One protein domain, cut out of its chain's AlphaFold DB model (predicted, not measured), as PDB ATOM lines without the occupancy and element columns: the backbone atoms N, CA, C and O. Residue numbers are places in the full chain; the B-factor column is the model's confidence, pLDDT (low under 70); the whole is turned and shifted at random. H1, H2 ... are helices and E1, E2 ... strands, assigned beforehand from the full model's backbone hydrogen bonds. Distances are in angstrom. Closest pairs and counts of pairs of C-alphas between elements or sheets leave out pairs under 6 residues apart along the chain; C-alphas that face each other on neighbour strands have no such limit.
ATOM      1  N   TYR A  47      -8.729   6.230 -30.478       97.19
ATOM      2  CA  TYR A  47      -9.341   7.424 -29.912       97.19
ATOM      3  C   TYR A  47      -8.401   8.083 -28.920       97.19
ATOM      4  O   TYR A  47      -7.581   7.421 -28.283       97.19
ATOM      5  N   GLU A  48      -8.590   9.386 -28.769       97.19
ATOM      6  CA  GLU A  48      -8.108  10.138 -27.624       97.19
ATOM      7  C   GLU A  48      -9.314  10.490 -26.747       97.19
ATOM      8  O   GLU A  48     -10.320  11.023 -27.232       97.19
ATOM      9  N   TRP A  49      -9.225  10.169 -25.460       95.94
ATOM     10  CA  TRP A  49     -10.221  10.521 -24.460       95.94
ATOM     11  C   TRP A  49      -9.639  11.521 -23.476       95.94
ATOM     12  O   TRP A  49      -8.578  11.293 -22.897       95.94
ATOM     13  N   GLN A  50     -10.388  12.592 -23.248       96.75
ATOM     14  CA  GLN A  50     -10.159  13.508 -22.144       96.75
ATOM     15  C   GLN A  50     -11.035  13.032 -20.985       96.75
ATOM     16  O   GLN A  50     -12.266  13.080 -21.078       96.75
ATOM     17  N   LEU A  51     -10.400  12.509 -19.940       95.06
ATOM     18  CA  LEU A  51     -11.053  11.925 -18.775       95.06
ATOM     19  C   LEU A  51     -10.953  12.862 -17.576       95.06
ATOM     20  O   LEU A  51      -9.940  13.539 -17.389       95.06
ATOM     21  N   GLU A  52     -11.982  12.856 -16.744       94.19
ATOM     22  CA  GLU A  52     -11.980  13.495 -15.433       94.19
ATOM     23  C   GLU A  52     -12.582  12.508 -14.440       94.19
ATOM     24  O   GLU A  52     -13.724  12.082 -14.612       94.19
ATOM     25  N   ASP A  53     -11.794  12.103 -13.446       85.50
ATOM     26  CA  ASP A  53     -12.286  11.196 -12.414       85.50
ATOM     27  C   ASP A  53     -13.241  11.912 -11.442       85.50
ATOM     28  O   ASP A  53     -13.387  13.137 -11.444       85.50
ATOM     29  N   ALA A  54     -13.869  11.137 -10.559       79.88
ATOM     30  CA  ALA A  54     -14.742  11.650  -9.504       79.88
ATOM     31  C   ALA A  54     -14.080  12.681  -8.565       79.88
ATOM     32  O   ALA A  54     -14.777  13.464  -7.925       79.88
ATOM     33  N   ASN A  55     -12.748  12.685  -8.472       81.69
ATOM     34  CA  ASN A  55     -11.981  13.619  -7.649       81.69
ATOM     35  C   ASN A  55     -11.585  14.888  -8.428       81.69
ATOM     36  O   ASN A  55     -10.911  15.760  -7.878       81.69
ATOM     37  N   GLY A  56     -11.981  15.003  -9.700       83.94
ATOM     38  CA  GLY A  56     -11.637  16.113 -10.585       83.94
ATOM     39  C   GLY A  56     -10.258  15.997 -11.242       83.94
ATOM     40  O   GLY A  56      -9.815  16.948 -11.894       83.94
ATOM     41  N   ASN A  57      -9.557  14.867 -11.100       89.50
ATOM     42  CA  ASN A  57      -8.260  14.664 -11.737       89.50
ATOM     43  C   ASN A  57      -8.446  14.447 -13.235       89.50
ATOM     44  O   ASN A  57      -9.137  13.526 -13.672       89.50
ATOM     45  N   LYS A  58      -7.769  15.276 -14.026       94.06
ATOM     46  CA  LYS A  58      -7.795  15.187 -15.484       94.06
ATOM     47  C   LYS A  58      -6.716  14.241 -15.978       94.06
ATOM     48  O   LYS A  58      -5.568  14.323 -15.546       94.06
ATOM     49  N   SER A  59      -7.070  13.375 -16.918       92.69
ATOM     50  CA  SER A  59      -6.117  12.491 -17.586       92.69
ATOM     51  C   SER A  59      -6.467  12.312 -19.057       92.69
ATOM     52  O   SER A  59      -7.624  12.434 -19.458       92.69
ATOM     53  N   VAL A  60      -5.449  12.036 -19.869       94.69
ATOM     54  CA  VAL A  60      -5.620  11.703 -21.283       94.69
ATOM     55  C   VAL A  60      -5.403  10.211 -21.451       94.69
ATOM     56  O   VAL A  60      -4.447   9.643 -20.923       94.69
ATOM     57  N   LEU A  61      -6.296   9.578 -22.201       95.06
ATOM     58  CA  LEU A  61      -6.175   8.184 -22.592       95.06
ATOM     59  C   LEU A  61      -6.098   8.104 -24.112       95.06
ATOM     60  O   LEU A  61      -6.892   8.745 -24.795       95.06
ATOM     61  N   ILE A  62      -5.184   7.296 -24.640       96.25
ATOM     62  CA  ILE A  62      -5.125   6.967 -26.068       96.25
ATOM     63  C   ILE A  62      -5.205   5.449 -26.203       96.25
ATOM     64  O   ILE A  62      -4.590   4.728 -25.418       96.25
ATOM     65  N   GLY A  63      -5.973   4.964 -27.175       95.50
ATOM     66  CA  GLY A  63      -6.129   3.529 -27.387       95.50
ATOM     67  C   GLY A  63      -7.313   3.132 -28.261       95.50
ATOM     68  O   GLY A  63      -8.036   3.965 -28.813       95.50
ATOM     69  N   GLU A  64      -7.519   1.826 -28.365       95.38
ATOM     70  CA  GLU A  64      -8.594   1.209 -29.141       95.38
ATOM     71  C   GLU A  64      -9.703   0.693 -28.222       95.38
ATOM     72  O   GLU A  64      -9.447   0.207 -27.121       95.38
ATOM     73  N   ILE A  65     -10.958   0.765 -28.670       95.06
ATOM     74  CA  ILE A  65     -12.069   0.159 -27.924       95.06
ATOM     75  C   ILE A  65     -12.048  -1.347 -28.174       95.06
ATOM     76  O   ILE A  65     -12.388  -1.787 -29.271       95.06
ATOM     77  N   ASN A  66     -11.709  -2.116 -27.145       92.75
ATOM     78  CA  ASN A  66     -11.693  -3.572 -27.184       92.75
ATOM     79  C   ASN A  66     -13.073  -4.170 -26.875       92.75
ATOM     80  O   ASN A  66     -13.502  -5.103 -27.546       92.75
ATOM     81  N   ASP A  67     -13.776  -3.626 -25.876       93.44
ATOM     82  CA  ASP A  67     -15.099  -4.121 -25.476       93.44
ATOM     83  C   ASP A  67     -16.002  -3.016 -24.903       93.44
ATOM     84  O   ASP A  67     -15.541  -1.916 -24.571       93.44
ATOM     85  N   ARG A  68     -17.306  -3.295 -24.818       95.19
ATOM     86  CA  ARG A  68     -18.328  -2.410 -24.246       95.19
ATOM     87  C   ARG A  68     -19.305  -3.218 -23.407       95.19
ATOM     88  O   ARG A  68     -19.944  -4.138 -23.908       95.19
ATOM     89  N   GLU A  69     -19.480  -2.806 -22.162       95.25
ATOM     90  CA  GLU A  69     -20.376  -3.459 -21.212       95.25
ATOM     91  C   GLU A  69     -21.398  -2.450 -20.679       95.25
ATOM     92  O   GLU A  69     -21.041  -1.318 -20.349       95.25
ATOM     93  N   LEU A  70     -22.665  -2.854 -20.584       95.44
ATOM     94  CA  LEU A  70     -23.688  -2.091 -19.870       95.44
ATOM     95  C   LEU A  70     -23.677  -2.518 -18.404       95.44
ATOM     96  O   LEU A  70     -23.910  -3.686 -18.090       95.44
ATOM     97  N   VAL A  71     -23.404  -1.573 -17.509       93.75
ATOM     98  CA  VAL A  71     -23.289  -1.843 -16.075       93.75
ATOM     99  C   VAL A  71     -24.433  -1.151 -15.332       93.75
ATOM    100  O   VAL A  71     -24.638   0.047 -15.535       93.75
ATOM    101  N   PRO A  72     -25.169  -1.861 -14.454       94.19
ATOM    102  CA  PRO A  72     -26.194  -1.243 -13.622       94.19
ATOM    103  C   PRO A  72     -25.609  -0.161 -12.712       94.19
ATOM    104  O   PRO A  72     -24.626  -0.407 -12.005       94.19
ATOM    105  N   VAL A  73     -26.241   1.012 -12.678       91.19
ATOM    106  CA  VAL A  73     -25.787   2.155 -11.868       91.19
ATOM    107  C   VAL A  73     -25.792   1.822 -10.376       91.19
ATOM    108  O   VAL A  73     -24.868   2.196  -9.655       91.19
ATOM    109  N   GLU A  74     -26.764   1.033  -9.911       89.81
ATOM    110  CA  GLU A  74     -26.821   0.555  -8.523       89.81
ATOM    111  C   GLU A  74     -25.566  -0.224  -8.113       89.81
ATOM    112  O   GLU A  74     -25.054  -0.034  -7.010       89.81
ATOM    113  N   ARG A  75     -25.013  -1.053  -9.013       90.38
ATOM    114  CA  ARG A  75     -23.779  -1.814  -8.754       90.38
ATOM    115  C   ARG A  75     -22.580  -0.883  -8.594       90.38
ATOM    116  O   ARG A  75     -21.728  -1.130  -7.747       90.38
ATOM    117  N   LEU A  76     -22.509   0.172  -9.402       89.00
ATOM    118  CA  LEU A  76     -21.412   1.139  -9.360       89.00
ATOM    119  C   LEU A  76     -21.486   2.015  -8.103       89.00
ATOM    120  O   LEU A  76     -20.466   2.215  -7.446       89.00
ATOM    121  N   ARG A  77     -22.694   2.428  -7.698       87.44
ATOM    122  CA  ARG A  77     -22.923   3.100  -6.407       87.44
ATOM    123  C   ARG A  77     -22.546   2.207  -5.227       87.44
ATOM    124  O   ARG A  77     -21.869   2.665  -4.313       87.44
ATOM    125  N   ALA A  78     -22.922   0.927  -5.265       88.31
ATOM    126  CA  ALA A  78     -22.543  -0.046  -4.238       88.31
ATOM    127  C   ALA A  78     -21.021  -0.281  -4.170       88.31
ATOM    128  O   ALA A  78     -20.496  -0.585  -3.103       88.31
ATOM    129  N   ALA A  79     -20.308  -0.100  -5.287       86.94
ATOM    130  CA  ALA A  79     -18.847  -0.127  -5.349       86.94
ATOM    131  C   ALA A  79     -18.182   1.188  -4.889       86.94
ATOM    132  O   ALA A  79     -16.958   1.295  -4.931       86.94
ATOM    133  N   GLY A  80     -18.964   2.183  -4.451       83.25
ATOM    134  CA  GLY A  80     -18.465   3.459  -3.937       83.25
ATOM    135  C   GLY A  80     -18.113   4.492  -5.009       83.25
ATOM    136  O   GLY A  80     -17.441   5.469  -4.694       83.25
ATOM    137  N   ILE A  81     -18.547   4.304  -6.261       84.62
ATOM    138  CA  ILE A  81     -18.324   5.280  -7.338       84.62
ATOM    139  C   ILE A  81     -19.408   6.367  -7.240       84.62
ATOM    140  O   ILE A  81     -20.596   6.043  -7.366       84.62
ATOM    141  N   PRO A  82     -19.047   7.644  -7.009       80.25
ATOM    142  CA  PRO A  82     -20.022   8.719  -6.887       80.25
ATOM    143  C   PRO A  82     -20.592   9.061  -8.268       80.25
ATOM    144  O   PRO A  82     -19.889   9.517  -9.163       80.25
ATOM    145  N   LEU A  83     -21.889   8.812  -8.437       82.19
ATOM    146  CA  LEU A  83     -22.652   9.072  -9.663       82.19
ATOM    147  C   LEU A  83     -23.807  10.028  -9.338       82.19
ATOM    148  O   LEU A  83     -24.986   9.666  -9.433       82.19
ATOM    149  N   GLU A  84     -23.455  11.215  -8.838       73.94
ATOM    150  CA  GLU A  84     -24.413  12.260  -8.468       73.94
ATOM    151  C   GLU A  84     -25.122  12.800  -9.717       73.94
ATOM    152  O   GLU A  84     -24.482  13.173 -10.697       73.94
ATOM    153  N   GLY A  85     -26.457  12.813  -9.696       75.94
ATOM    154  CA  GLY A  85     -27.276  13.278 -10.823       75.94
ATOM    155  C   GLY A  85     -27.473  12.270 -11.962       75.94
ATOM    156  O   GLY A  85     -28.123  12.605 -12.947       75.94
ATOM    157  N   GLU A  86     -26.957  11.041 -11.845       84.62
ATOM    158  CA  GLU A  86     -27.175   9.998 -12.856       84.62
ATOM    159  C   GLU A  86     -28.491   9.240 -12.600       84.62
ATOM    160  O   GLU A  86     -28.608   8.466 -11.647       84.62
ATOM    161  N   GLU A  87     -29.493   9.459 -13.451       85.44
ATOM    162  CA  GLU A  87     -30.820   8.835 -13.333       85.44
ATOM    163  C   GLU A  87     -30.970   7.553 -14.165       85.44
ATOM    164  O   GLU A  87     -31.948   6.822 -14.001       85.44
ATOM    165  N   ARG A  88     -30.015   7.244 -15.055       90.81
ATOM    166  CA  ARG A  88     -30.077   6.039 -15.896       90.81
ATOM    167  C   ARG A  88     -29.971   4.760 -15.056       90.81
ATOM    168  O   ARG A  88     -29.230   4.693 -14.082       90.81
ATOM    169  N   GLU A  89     -30.657   3.700 -15.488       91.62
ATOM    170  CA  GLU A  89     -30.555   2.371 -14.856       91.62
ATOM    171  C   GLU A  89     -29.208   1.694 -15.141       91.62
ATOM    172  O   GLU A  89     -28.654   0.981 -14.301       91.62
ATOM    173  N   GLN A  90     -28.669   1.917 -16.340       93.94
ATOM    174  CA  GLN A  90     -27.419   1.336 -16.816       93.94
ATOM    175  C   GLN A  90     -26.575   2.401 -17.507       93.94
ATOM    176  O   GLN A  90     -27.101   3.256 -18.221       93.94
ATOM    177  N   ILE A  91     -25.260   2.304 -17.333       93.25
ATOM    178  CA  ILE A  91     -24.289   3.142 -18.034       93.25
ATOM    179  C   ILE A  91     -23.238   2.288 -18.725       93.25
ATOM    180  O   ILE A  91     -22.934   1.168 -18.301       93.25
ATOM    181  N   THR A  92     -22.696   2.810 -19.822       94.75
ATOM    182  CA  THR A  92     -21.697   2.081 -20.599       94.75
ATOM    183  C   THR A  92     -20.336   2.178 -19.925       94.75
ATOM    184  O   THR A  92     -19.895   3.251 -19.511       94.75
ATOM    185  N   ARG A  93     -19.621   1.060 -19.881       94.75
ATOM    186  CA  ARG A  93     -18.204   0.999 -19.544       94.75
ATOM    187  C   ARG A  93     -17.435   0.472 -20.748       94.75
ATOM    188  O   ARG A  93     -17.797  -0.553 -21.326       94.75
ATOM    189  N   TYR A  94     -16.392   1.185 -21.146       96.12
ATOM    190  CA  TYR A  94     -15.555   0.848 -22.292       96.12
ATOM    191  C   TYR A  94     -14.278   0.172 -21.810       96.12
ATOM    192  O   TYR A  94     -13.593   0.719 -20.950       96.12
ATOM    193  N   LEU A  95     -13.938  -0.988 -22.366       96.12
ATOM    194  CA  LEU A  95     -12.619  -1.588 -22.192       96.12
ATOM    195  C   LEU A  95     -11.713  -1.050 -23.294       96.12
ATOM    196  O   LEU A  95     -11.927  -1.349 -24.469       96.12
ATOM    197  N   VAL A  96     -10.729  -0.241 -22.924       95.19
ATOM    198  CA  VAL A  96      -9.797   0.393 -23.857       95.19
ATOM    199  C   VAL A  96      -8.454  -0.325 -23.797       95.19
ATOM    200  O   VAL A  96      -7.888  -0.455 -22.712       95.19
ATOM    201  N   LYS A  97      -7.941  -0.777 -24.946       93.88
ATOM    202  CA  LYS A  97      -6.565  -1.266 -25.094       93.88
ATOM    203  C   LYS A  97      -5.650  -0.060 -25.285       93.88
ATOM    204  O   LYS A  97      -5.734   0.616 -26.309       93.88
ATOM    205  N   THR A  98      -4.826   0.228 -24.289       91.50
ATOM    206  CA  THR A  98      -4.000   1.441 -24.222       91.50
ATOM    207  C   THR A  98      -2.577   1.227 -24.713       91.50
ATOM    208  O   THR A  98      -1.890   2.208 -24.985       91.50
ATOM    209  N   GLY A  99      -2.124  -0.026 -24.847       90.00
ATOM    210  CA  GLY A  99      -0.761  -0.327 -25.280       90.00
ATOM    211  C   GLY A  99       0.286   0.228 -24.315       90.00
ATOM    212  O   GLY A  99       0.050   0.313 -23.112       90.00
ATOM    213  N   ASN A 100       1.444   0.622 -24.856       92.44
ATOM    214  CA  ASN A 100       2.522   1.322 -24.141       92.44
ATOM    215  C   ASN A 100       2.965   0.597 -22.853       92.44
ATOM    216  O   ASN A 100       3.229   1.251 -21.845       92.44
ATOM    217  N   ARG A 101       3.027  -0.746 -22.877       88.81
ATOM    218  CA  ARG A 101       3.136  -1.620 -21.688       88.81
ATOM    219  C   ARG A 101       4.281  -1.286 -20.722       88.81
ATOM    220  O   ARG A 101       4.215  -1.677 -19.566       88.81
ATOM    221  N   GLU A 102       5.331  -0.598 -21.166       89.25
ATOM    222  CA  GLU A 102       6.436  -0.180 -20.293       89.25
ATOM    223  C   GLU A 102       6.206   1.150 -19.542       89.25
ATOM    224  O   GLU A 102       6.969   1.478 -18.637       89.25
ATOM    225  N   PHE A 103       5.196   1.930 -19.933       88.56
ATOM    226  CA  PHE A 103       4.931   3.282 -19.422       88.56
ATOM    227  C   PHE A 103       3.589   3.409 -18.697       88.56
ATOM    228  O   PHE A 103       3.331   4.434 -18.061       88.56
ATOM    229  N   VAL A 104       2.729   2.397 -18.814       83.44
ATOM    230  CA  VAL A 104       1.422   2.334 -18.160       83.44
ATOM    231  C   VAL A 104       1.272   1.013 -17.416       83.44
ATOM    232  O   VAL A 104       1.727  -0.025 -17.886       83.44
ATOM    233  N   ASP A 105       0.600   1.049 -16.267       80.75
ATOM    234  CA  ASP A 105       0.484  -0.117 -15.380       80.75
ATOM    235  C   ASP A 105      -0.337  -1.269 -15.986       80.75
ATOM    236  O   ASP A 105      -0.134  -2.433 -15.646       80.75
ATOM    237  N   LEU A 106      -1.300  -0.946 -16.857       86.19
ATOM    238  CA  LEU A 106      -2.248  -1.898 -17.434       86.19
ATOM    239  C   LEU A 106      -2.399  -1.665 -18.941       86.19
ATOM    240  O   LEU A 106      -2.692  -0.550 -19.365       86.19
ATOM    241  N   ASP A 107      -2.286  -2.739 -19.729       85.75
ATOM    242  CA  ASP A 107      -2.511  -2.736 -21.190       85.75
ATOM    243  C   ASP A 107      -3.992  -2.514 -21.556       85.75
ATOM    244  O   ASP A 107      -4.326  -2.048 -22.644       85.75
ATOM    245  N   PHE A 108      -4.896  -2.830 -20.622       92.19
ATOM    246  CA  PHE A 108      -6.335  -2.639 -20.764       92.19
ATOM    247  C   PHE A 108      -6.894  -1.855 -19.582       92.19
ATOM    248  O   PHE A 108      -6.657  -2.204 -18.424       92.19
ATOM    249  N   ARG A 109      -7.685  -0.818 -19.868       92.56
ATOM    250  CA  ARG A 109      -8.293   0.042 -18.848       92.56
ATOM    251  C   ARG A 109      -9.785   0.175 -19.089       92.56
ATOM    252  O   ARG A 109     -10.229   0.437 -20.205       92.56
ATOM    253  N   TRP A 110     -10.560  -0.005 -18.027       93.19
ATOM    254  CA  TRP A 110     -11.984   0.290 -18.053       93.19
ATOM    255  C   TRP A 110     -12.201   1.787 -17.861       93.19
ATOM    256  O   TRP A 110     -11.668   2.373 -16.923       93.19
ATOM    257  N   VAL A 111     -13.006   2.383 -18.734       93.50
ATOM    258  CA  VAL A 111     -13.392   3.795 -18.686       93.50
ATOM    259  C   VAL A 111     -14.903   3.871 -18.602       93.50
ATOM    260  O   VAL A 111     -15.607   3.307 -19.446       93.50
ATOM    261  N   LEU A 112     -15.410   4.552 -17.580       93.25
ATOM    262  CA  LEU A 112     -16.839   4.765 -17.425       93.25
ATOM    263  C   LEU A 112     -17.295   5.912 -18.324       93.25
ATOM    264  O   LEU A 112     -16.592   6.906 -18.467       93.25
ATOM    265  N   GLU A 113     -18.471   5.786 -18.933       92.44
ATOM    266  CA  GLU A 113     -19.016   6.819 -19.821       92.44
ATOM    267  C   GLU A 113     -19.121   8.197 -19.147       92.44
ATOM    268  O   GLU A 113     -18.911   9.209 -19.809       92.44
ATOM    269  N   THR A 114     -19.385   8.234 -17.840       90.62
ATOM    270  CA  THR A 114     -19.502   9.463 -17.038       90.62
ATOM    271  C   THR A 114     -18.187  10.215 -16.862       90.62
ATOM    272  O   THR A 114     -18.200  11.433 -16.712       90.62
ATOM    273  N   ASP A 115     -17.059   9.509 -16.925       92.06
ATOM    274  CA  ASP A 115     -15.731  10.093 -16.714       92.06
ATOM    275  C   ASP A 115     -15.203  10.734 -18.011       92.06
ATOM    276  O   ASP A 115     -14.199  11.444 -18.012       92.06
ATOM    277  N   ILE A 116     -15.873  10.488 -19.144       94.56
ATOM    278  CA  ILE A 116     -15.463  10.958 -20.468       94.56
ATOM    279  C   ILE A 116     -15.981  12.381 -20.693       94.56
ATOM    280  O   ILE A 116     -17.158  12.593 -20.979       94.56
ATOM    281  N   LYS A 117     -15.080  13.367 -20.669       95.25
ATOM    282  CA  LYS A 117     -15.405  14.758 -21.033       95.25
ATOM    283  C   LYS A 117     -15.444  14.960 -22.538       95.25
ATOM    284  O   LYS A 117     -16.310  15.663 -23.053       95.25
ATOM    285  N   SER A 118     -14.510  14.347 -23.259       96.00
ATOM    286  CA  SER A 118     -14.531  14.325 -24.718       96.00
ATOM    287  C   SER A 118     -13.852  13.072 -25.260       96.00
ATOM    288  O   SER A 118     -12.999  12.464 -24.614       96.00
ATOM    289  N   ARG A 119     -14.266  12.674 -26.465       95.75
ATOM    290  CA  ARG A 119     -13.696  11.553 -27.211       95.75
ATOM    291  C   ARG A 119     -13.535  11.962 -28.666       95.75
ATOM    292  O   ARG A 119     -14.535  12.196 -29.347       95.75
ATOM    293  N   THR A 120     -12.303  12.000 -29.151       96.94
ATOM    294  CA  THR A 120     -11.972  12.382 -30.528       96.94
ATOM    295  C   THR A 120     -11.303  11.222 -31.266       96.94
ATOM    296  O   THR A 120     -10.866  10.243 -30.658       96.94
ATOM    297  N   ARG A 121     -11.257  11.304 -32.602       96.19
ATOM    298  CA  ARG A 121     -10.499  10.386 -33.472       96.19
ATOM    299  C   ARG A 121      -9.534  11.187 -34.359       96.19
ATOM    300  O   ARG A 121      -9.830  11.366 -35.540       96.19
ATOM    301  N   PRO A 122      -8.448  11.740 -33.800       96.69
ATOM    302  CA  PRO A 122      -7.458  12.491 -34.571       96.69
ATOM    303  C   PRO A 122      -6.863  11.629 -35.691       96.69
ATOM    304  O   PRO A 122      -6.574  10.449 -35.470       96.69
ATOM    305  N   ALA A 123      -6.697  12.197 -36.887       95.25
ATOM    306  CA  ALA A 123      -6.148  11.475 -38.039       95.25
ATOM    307  C   ALA A 123      -4.653  11.164 -37.847       95.25
ATOM    308  O   ALA A 123      -4.150  10.158 -38.338       95.25
TER     309      ALA A 123
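What this domain is: This is residues 47 to 123 of the 451 residues of the protein "Phosphate ABC transporter, permease protein PstA" of Aeromonas sp. HMWF014 (UniProt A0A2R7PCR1). A strongly twisted five-stranded sheet folds over on itself at a sharp bend in E2, making a small, partly closed barrel; E1, E5 and the first part of E2 form one side, and E3, E4 and the rest of E2 the other. The short helix H1 and the link after it lie at one end, where E2 ends and E3 begins. The printed part has 77 residues with five named strands and one named helix, in the order E1, E2, H1, E3, E4, E5. The sheet runs E4, E3, E2, E1, E5, all antiparallel, and the class is mostly strand. The whole is compact, with a radius of gyration of the C-alphas of 13.0 A and spans of 35 by 24 by 22 A.

Where its parts are: E1, residues 47 to 52, begins at C-alpha 47 (-9.341, 7.424, -29.912). E2, residues 58 to 72, is 24.7 A long and bends by 115 degrees at residue 63. H1 is residues 73 to 78. E3, residues 90 to 97, is 22.6 A long. E4 is residues 108 to 112, and E5, residues 116 to 120, ends at C-alpha 120 (-11.972, 12.382, -30.528).

How they stand to each other: E1 and E2 form a hairpin, with N 49 and O 61 2.8 A apart. E2 pairs with E1 over residues 58 to 63 and with E3 over 64 to 72, where N 69 and O 93 are 2.9 A apart. E3 and E4 form a hairpin, with N 111 and O 94 2.8 A apart. E5 is antiparallel to E1 at 163 degrees, with N 50 and O 118 2.9 A apart. Edge strands E4 and E5 meet only through their link. E1 and E4 are only just apart, the closest C-alphas 8.5 A from each other. H1 only grazes the sheet, with residues 73 to 76; the closest C-alphas of H1 and E3 are those of Val 73 and Gln 90, 5.3 A apart. In H1 every O i to N i+4 pair is within hydrogen-bond range.

The domain as a whole: The C-alphas farthest apart, those of Ala 78 and Ala 123, are 39.3 A from each other. The link from H1 to E3, 11 residues, is long. The printed part has no cut, its mean pLDDT is 91.1, and no printed residue is under 70.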